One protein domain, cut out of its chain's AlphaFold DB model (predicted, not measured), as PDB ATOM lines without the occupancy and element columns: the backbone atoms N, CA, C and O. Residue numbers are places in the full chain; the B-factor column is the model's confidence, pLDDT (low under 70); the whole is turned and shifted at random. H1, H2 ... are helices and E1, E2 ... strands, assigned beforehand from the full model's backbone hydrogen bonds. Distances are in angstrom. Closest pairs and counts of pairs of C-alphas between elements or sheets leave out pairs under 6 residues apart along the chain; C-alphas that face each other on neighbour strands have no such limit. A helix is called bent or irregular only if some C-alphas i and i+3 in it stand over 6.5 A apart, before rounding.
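Overview. This is residues 51 to 103 of the 173 residues of an uncharacterized protein of Dendrobium catenatum (UniProt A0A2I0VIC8). This is a domain of little regular structure: a short two-stranded ribbon, E1 and E2, joins both ends of the printed part, and between them runs mostly loop, with one small helix, H1, and a loop tip, residues 85 to 90, that sticks out. The 53 printed residues hold E1, H1 and E2 in that order; the sheet is antiparallel. The class is mixed, with 15 residues in named elements. It is only just compact, close to loose (radius of gyration of the C-alphas 11.9 A), spanning 37 by 26 by 18 A.

Arrangement. E1, residues 51 to 55, and E2, residues 97 to 101, are antiparallel neighbours at 145 degrees; N 51 and O 101 are 2.8 A apart, within hydrogen-bond range. Residues 54 to 55 of E1 also pair, antiparallel, with residues 62 to 63. H1, residues 65 to 69, is irregular, with C-alphas 66 and 69 7.5 A apart; 0 of 1 O i to N i+4 pairs and 1 of 2 O i to N i+3 pairs are within range.

Along the chain. E1 is 12.4 A long from C-alpha 51 at (-37.324, -12.195, -18.879), H1 8.8 A, and E2 13.1 A, ending at C-alpha 101 (-41.550, -12.889, -16.241).

Size, cuts and confidence. The C-alphas farthest apart, of Asn 87 and Ser 103, are 38.7 A apart. The printed part has no cut; the link from H1 to E2 is long, 27 residues. Residues 88 to 90 are under pLDDT 70.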
ATOM      1  N   THR A  51     -37.143 -12.034 -17.444       89.19
ATOM      2  CA  THR A  51     -37.324 -12.195 -18.879       89.19
ATOM      3  C   THR A  51     -38.431 -11.250 -19.314       89.19
ATOM      4  O   THR A  51     -39.523 -11.257 -18.750       89.19
ATOM      5  N   LYS A  52     -38.159 -10.405 -20.309       92.75
ATOM      6  CA  LYS A  52     -39.212  -9.594 -20.928       92.75
ATOM      7  C   LYS A  52     -39.940 -10.467 -21.939       92.75
ATOM      8  O   LYS A  52     -39.295 -10.996 -22.840       92.75
ATOM      9  N   ILE A  53     -41.248 -10.598 -21.783       94.94
ATOM     10  CA  ILE A  53     -42.109 -11.293 -22.740       94.94
ATOM     11  C   ILE A  53     -43.026 -10.243 -23.348       94.94
ATOM     12  O   ILE A  53     -43.641  -9.461 -22.622       94.94
ATOM     13  N   ASP A  54     -43.075 -10.183 -24.673       95.94
ATOM     14  CA  ASP A  54     -43.977  -9.268 -25.357       95.94
ATOM     15  C   ASP A  54     -45.418  -9.756 -25.185       95.94
ATOM     16  O   ASP A  54     -45.693 -10.958 -25.184       95.94
ATOM     17  N   CYS A  55     -46.350  -8.824 -25.037       95.25
ATOM     18  CA  CYS A  55     -47.756  -9.134 -24.796       95.25
ATOM     19  C   CYS A  55     -48.631  -8.345 -25.754       95.25
ATOM     20  O   CYS A  55     -48.271  -7.246 -26.190       95.25
ATOM     21  N   CYS A  56     -49.811  -8.877 -26.046       94.50
ATOM     22  CA  CYS A  56     -50.835  -8.062 -26.670       94.50
ATOM     23  C   CYS A  56     -51.242  -6.905 -25.746       94.50
ATOM     24  O   CYS A  56     -51.265  -7.047 -24.523       94.50
ATOM     25  N   VAL A  57     -51.608  -5.771 -26.344       92.75
ATOM     26  CA  VAL A  57     -52.125  -4.591 -25.640       92.75
ATOM     27  C   VAL A  57     -53.332  -4.907 -24.749       92.75
ATOM     28  O   VAL A  57     -53.436  -4.348 -23.665       92.75
ATOM     29  N   ASN A  58     -54.177  -5.861 -25.155       90.25
ATOM     30  CA  ASN A  58     -55.364  -6.279 -24.403       90.25
ATOM     31  C   ASN A  58     -55.093  -7.432 -23.420       90.25
ATOM     32  O   ASN A  58     -56.030  -7.977 -22.855       90.25
ATOM     33  N   GLY A  59     -53.846  -7.899 -23.287       88.94
ATOM     34  CA  GLY A  59     -53.522  -9.051 -22.435       88.94
ATOM     35  C   GLY A  59     -54.040 -10.411 -22.934       88.94
ATOM     36  O   GLY A  59     -53.843 -11.399 -22.243       88.94
ATOM     37  N   CYS A  60     -54.638 -10.491 -24.136       91.38
ATOM     38  CA  CYS A  60     -55.170 -11.739 -24.724       91.38
ATOM     39  C   CYS A  60     -54.133 -12.849 -24.895       91.38
ATOM     40  O   CYS A  60     -54.481 -14.020 -24.927       91.38
ATOM     41  N   MET A  61     -52.880 -12.468 -25.137       93.06
ATOM     42  CA  MET A  61     -51.879 -13.355 -25.712       93.06
ATOM     43  C   MET A  61     -50.481 -12.888 -25.334       93.06
ATOM     44  O   MET A  61     -50.184 -11.685 -25.343       93.06
ATOM     45  N   LEU A  62     -49.619 -13.861 -25.055       95.25
ATOM     46  CA  LEU A  62     -48.187 -13.675 -24.883       95.25
ATOM     47  C   LEU A  62     -47.479 -14.122 -26.157       95.25
ATOM     48  O   LEU A  62     -47.735 -15.210 -26.657       95.25
ATOM     49  N   TYR A  63     -46.549 -13.316 -26.657       95.44
ATOM     50  CA  TYR A  63     -45.700 -13.701 -27.785       95.44
ATOM     51  C   TYR A  63     -44.534 -14.550 -27.260       95.44
ATOM     52  O   TYR A  63     -43.406 -14.070 -27.104       95.44
ATOM     53  N   PHE A  64     -44.838 -15.796 -26.893       94.75
ATOM     54  CA  PHE A  64     -43.934 -16.706 -26.189       94.75
ATOM     55  C   PHE A  64     -43.985 -18.123 -26.776       94.75
ATOM     56  O   PHE A  64     -45.025 -18.559 -27.255       94.75
ATOM     57  N   LYS A  65     -42.858 -18.851 -26.712       93.69
ATOM     58  CA  LYS A  65     -42.680 -20.189 -27.311       93.69
ATOM     59  C   LYS A  65     -43.125 -20.223 -28.781       93.69
ATOM     60  O   LYS A  65     -42.487 -19.580 -29.609       93.69
ATOM     61  N   GLU A  66     -44.188 -20.954 -29.084       94.00
ATOM     62  CA  GLU A  66     -44.741 -21.169 -30.426       94.00
ATOM     63  C   GLU A  66     -45.196 -19.853 -31.071       94.00
ATOM     64  O   GLU A  66     -45.093 -19.676 -32.281       94.00
ATOM     65  N   ASP A  67     -45.578 -18.878 -30.249       93.88
ATOM     66  CA  ASP A  67     -46.159 -17.615 -30.696       93.88
ATOM     67  C   ASP A  67     -45.121 -16.495 -30.860       93.88
ATOM     68  O   ASP A  67     -45.453 -15.327 -31.068       93.88
ATOM     69  N   ILE A  68     -43.829 -16.819 -30.749       94.31
ATOM     70  CA  ILE A  68     -42.759 -15.814 -30.766       94.31
ATOM     71  C   ILE A  68     -42.593 -15.131 -32.128       94.31
ATOM     72  O   ILE A  68     -42.113 -13.997 -32.176       94.31
ATOM     73  N   ALA A  69     -42.967 -15.802 -33.220       94.69
ATOM     74  CA  ALA A  69     -42.888 -15.265 -34.577       94.69
ATOM     75  C   ALA A  69     -44.111 -14.408 -34.946       94.69
ATOM     76  O   ALA A  69     -44.074 -13.676 -35.935       94.69
ATOM     77  N   GLU A  70     -45.172 -14.461 -34.141       94.81
ATOM     78  CA  GLU A  70     -46.408 -13.744 -34.416       94.81
ATOM     79  C   GLU A  70     -46.213 -12.233 -34.271       94.81
ATOM     80  O   GLU A  70     -45.519 -11.730 -33.374       94.81
ATOM     81  N   ILE A  71     -46.853 -11.498 -35.178       94.62
ATOM     82  CA  ILE A  71     -46.836 -10.031 -35.219       94.62
ATOM     83  C   ILE A  71     -48.215  -9.417 -34.946       94.62
ATOM     84  O   ILE A  71     -48.321  -8.197 -34.796       94.62
ATOM     85  N   ILE A  72     -49.251 -10.253 -34.852       94.62
ATOM     86  CA  ILE A  72     -50.657  -9.889 -34.650       94.62
ATOM     87  C   ILE A  72     -51.255 -10.830 -33.578       94.62
ATOM     88  O   ILE A  72     -50.992 -12.029 -33.616       94.62
ATOM     89  N   CYS A  73     -52.045 -10.319 -32.614       94.62
ATOM     90  CA  CYS A  73     -52.744 -11.180 -31.634       94.62
ATOM     91  C   CYS A  73     -53.825 -11.993 -32.348       94.62
ATOM     92  O   CYS A  73     -54.699 -11.414 -32.990       94.62
ATOM     93  N   ARG A  74     -53.835 -13.311 -32.131       92.56
ATOM     94  CA  ARG A  74     -54.808 -14.245 -32.724       92.56
ATOM     95  C   ARG A  74     -56.266 -14.000 -32.305       92.56
ATOM     96  O   ARG A  74     -57.172 -14.415 -33.010       92.56
ATOM     97  N   HIS A  75     -56.497 -13.325 -31.176       91.31
ATOM     98  CA  HIS A  75     -57.848 -13.096 -30.638       91.31
ATOM     99  C   HIS A  75     -58.508 -11.804 -31.134       91.31
ATOM    100  O   HIS A  75     -59.707 -11.781 -31.377       91.31
ATOM    101  N   TYR A  76     -57.736 -10.719 -31.255       91.12
ATOM    102  CA  TYR A  76     -58.269  -9.373 -31.534       91.12
ATOM    103  C   TYR A  76     -57.612  -8.693 -32.737       91.12
ATOM    104  O   TYR A  76     -57.838  -7.510 -32.972       91.12
ATOM    105  N   ASN A  77     -56.736  -9.397 -33.458       92.38
ATOM    106  CA  ASN A  77     -55.944  -8.862 -34.567       92.38
ATOM    107  C   ASN A  77     -55.150  -7.583 -34.229       92.38
ATOM    108  O   ASN A  77     -54.800  -6.791 -35.103       92.38
ATOM    109  N   ALA A  78     -54.830  -7.385 -32.948       93.69
ATOM    110  CA  ALA A  78     -54.073  -6.230 -32.488       93.69
ATOM    111  C   ALA A  78     -52.578  -6.377 -32.835       93.69
ATOM    112  O   ALA A  78     -52.022  -7.467 -32.663       93.69
ATOM    113  N   PRO A  79     -51.895  -5.301 -33.271       94.56
ATOM    114  CA  PRO A  79     -50.490  -5.364 -33.652       94.56
ATOM    115  C   PRO A  79     -49.576  -5.564 -32.438       94.56
ATOM    116  O   PRO A  79     -49.759  -4.953 -31.383       94.56
ATOM    117  N   ARG A  80     -48.529  -6.375 -32.607       95.25
ATOM    118  CA  ARG A  80     -47.477  -6.571 -31.600       95.25
ATOM    119  C   ARG A  80     -46.612  -5.334 -31.400       95.25
ATOM    120  O   ARG A  80     -46.217  -5.039 -30.273       95.25
ATOM    121  N   PHE A  81     -46.268  -4.644 -32.486       95.44
ATOM    122  CA  PHE A  81     -45.299  -3.548 -32.494       95.44
ATOM    123  C   PHE A  81     -45.968  -2.190 -32.700       95.44
ATOM    124  O   PHE A  81     -47.000  -2.072 -33.359       95.44
ATOM    125  N   LYS A  82     -45.354  -1.147 -32.143       92.50
ATOM    126  CA  LYS A  82     -45.769   0.242 -32.348       92.50
ATOM    127  C   LYS A  82     -45.526   0.663 -33.803       92.50
ATOM    128  O   LYS A  82     -44.530   0.233 -34.394       92.50
ATOM    129  N   PRO A  83     -46.374   1.540 -34.369       89.25
ATOM    130  CA  PRO A  83     -46.178   2.039 -35.722       89.25
ATOM    131  C   PRO A  83     -44.839   2.780 -35.834       89.25
ATOM    132  O   PRO A  83     -44.472   3.578 -34.967       89.25
ATOM    133  N   LYS A  84     -44.099   2.507 -36.912       85.31
ATOM    134  CA  LYS A  84     -42.826   3.180 -37.194       85.31
ATOM    135  C   LYS A  84     -43.090   4.614 -37.654       85.31
ATOM    136  O   LYS A  84     -43.974   4.867 -38.469       85.31
ATOM    137  N   SER A  85     -42.302   5.559 -37.150       81.31
ATOM    138  CA  SER A  85     -42.350   6.950 -37.598       81.31
ATOM    139  C   SER A  85     -41.774   7.066 -39.009       81.31
ATOM    140  O   SER A  85     -40.670   6.588 -39.274       81.31
ATOM    141  N   ARG A  86     -42.488   7.774 -39.895       71.88
ATOM    142  CA  ARG A  86     -42.061   8.057 -41.277       71.88
ATOM    143  C   ARG A  86     -40.701   8.768 -41.372       71.88
ATOM    144  O   ARG A  86     -40.022   8.638 -42.384       71.88
ATOM    145  N   ASN A  87     -40.269   9.459 -40.316       72.88
ATOM    146  CA  ASN A  87     -39.103  10.347 -40.355       72.88
ATOM    147  C   ASN A  87     -37.763   9.672 -40.005       72.88
ATOM    148  O   ASN A  87     -36.738  10.349 -39.960       72.88
ATOM    149  N   ARG A  88     -37.718   8.355 -39.741       69.94
ATOM    150  CA  ARG A  88     -36.462   7.651 -39.409       69.94
ATOM    151  C   ARG A  88     -36.269   6.404 -40.267       69.94
ATOM    152  O   ARG A  88     -36.966   5.412 -40.102       69.94
ATOM    153  N   ARG A  89     -35.237   6.425 -41.122       65.00
ATOM    154  CA  ARG A  89     -34.916   5.362 -42.098       65.00
ATOM    155  C   ARG A  89     -34.546   3.996 -41.487       65.00
ATOM    156  O   ARG A  89     -34.474   3.023 -42.225       65.00
ATOM    157  N   LYS A  90     -34.333   3.891 -40.167       68.50
ATOM    158  CA  LYS A  90     -34.098   2.620 -39.449       68.50
ATOM    159  C   LYS A  90     -34.645   2.692 -38.018       68.50
ATOM    160  O   LYS A  90     -33.931   3.092 -37.101       68.50
ATOM    161  N   GLN A  91     -35.908   2.322 -37.813       77.38
ATOM    162  CA  GLN A  91     -36.486   2.185 -36.472       77.38
ATOM    163  C   GLN A  91     -36.591   0.703 -36.100       77.38
ATOM    164  O   GLN A  91     -37.154  -0.088 -36.857       77.38
ATOM    165  N   LYS A  92     -36.027   0.334 -34.940       86.12
ATOM    166  CA  LYS A  92     -36.187  -1.011 -34.369       86.12
ATOM    167  C   LYS A  92     -37.657  -1.250 -34.039       86.12
ATOM    168  O   LYS A  92     -38.342  -0.319 -33.613       86.12
ATOM    169  N   ASP A  93     -38.106  -2.487 -34.196       89.81
ATOM    170  CA  ASP A  93     -39.437  -2.890 -33.767       89.81
ATOM    171  C   ASP A  93     -39.542  -2.804 -32.242       89.81
ATOM    172  O   ASP A  93     -38.743  -3.377 -31.496       89.81
ATOM    173  N   VAL A  94     -40.500  -2.000 -31.779       91.81
ATOM    174  CA  VAL A  94     -40.763  -1.780 -30.358       91.81
ATOM    175  C   VAL A  94     -42.134  -2.365 -30.043       91.81
ATOM    176  O   VAL A  94     -43.125  -1.859 -30.567       91.81
ATOM    177  N   PRO A  95     -42.211  -3.409 -29.208       94.19
ATOM    178  CA  PRO A  95     -43.467  -3.993 -28.760       94.19
ATOM    179  C   PRO A  95     -44.377  -2.954 -28.107       94.19
ATOM    180  O   PRO A  95     -43.902  -2.033 -27.431       94.19
ATOM    181  N   VAL A  96     -45.685  -3.098 -28.309       94.25
ATOM    182  CA  VAL A  96     -46.699  -2.227 -27.704       94.25
ATOM    183  C   VAL A  96     -46.726  -2.423 -26.190       94.25
ATOM    184  O   VAL A  96     -46.665  -1.435 -25.460       94.25
ATOM    185  N   SER A  97     -46.746  -3.681 -25.738       94.38
ATOM    186  CA  SER A  97     -46.782  -4.070 -24.327       94.38
ATOM    187  C   SER A  97     -45.787  -5.195 -24.025       94.38
ATOM    188  O   SER A  97     -45.423  -5.982 -24.904       94.38
ATOM    189  N   ARG A  98     -45.318  -5.248 -22.775       94.75
ATOM    190  CA  ARG A  98     -44.402  -6.270 -22.258       94.75
ATOM    191  C   ARG A  98     -44.748  -6.607 -20.818       94.75
ATOM    192  O   ARG A  98     -44.945  -5.698 -20.015       94.75
ATOM    193  N   MET A  99     -44.685  -7.887 -20.479       93.44
ATOM    194  CA  MET A  99     -44.654  -8.356 -19.099       93.44
ATOM    195  C   MET A  99     -43.227  -8.710 -18.682       93.44
ATOM    196  O   MET A  99     -42.364  -9.048 -19.501       93.44
ATOM    197  N   PHE A 100     -42.997  -8.664 -17.376       91.69
ATOM    198  CA  PHE A 100     -41.767  -9.127 -16.754       91.69
ATOM    199  C   PHE A 100     -42.037 -10.502 -16.152       91.69
ATOM    200  O   PHE A 100     -42.713 -10.619 -15.133       91.69
ATOM    201  N   TYR A 101     -41.528 -11.547 -16.797       89.62
ATOM    202  CA  TYR A 101     -41.550 -12.889 -16.241       89.62
ATOM    203  C   TYR A 101     -40.332 -13.085 -15.355       89.62
ATOM    204  O   TYR A 101     -39.195 -12.857 -15.770       89.62
ATOM    205  N   PHE A 102     -40.564 -13.547 -14.137       87.25
ATOM    206  CA  PHE A 102     -39.485 -13.885 -13.237       87.25
ATOM    207  C   PHE A 102     -39.414 -15.394 -13.077       87.25
ATOM    208  O   PHE A 102     -40.338 -16.012 -12.553       87.25
ATOM    209  N   SER A 103     -38.307 -15.976 -13.531       86.81
ATOM    210  CA  SER A 103     -38.107 -17.418 -13.485       86.81
ATOM    211  C   SER A 103     -38.242 -17.946 -12.059       86.81
ATOM    212  O   SER A 103     -37.598 -17.450 -11.133       86.81
TER     213      SER A 103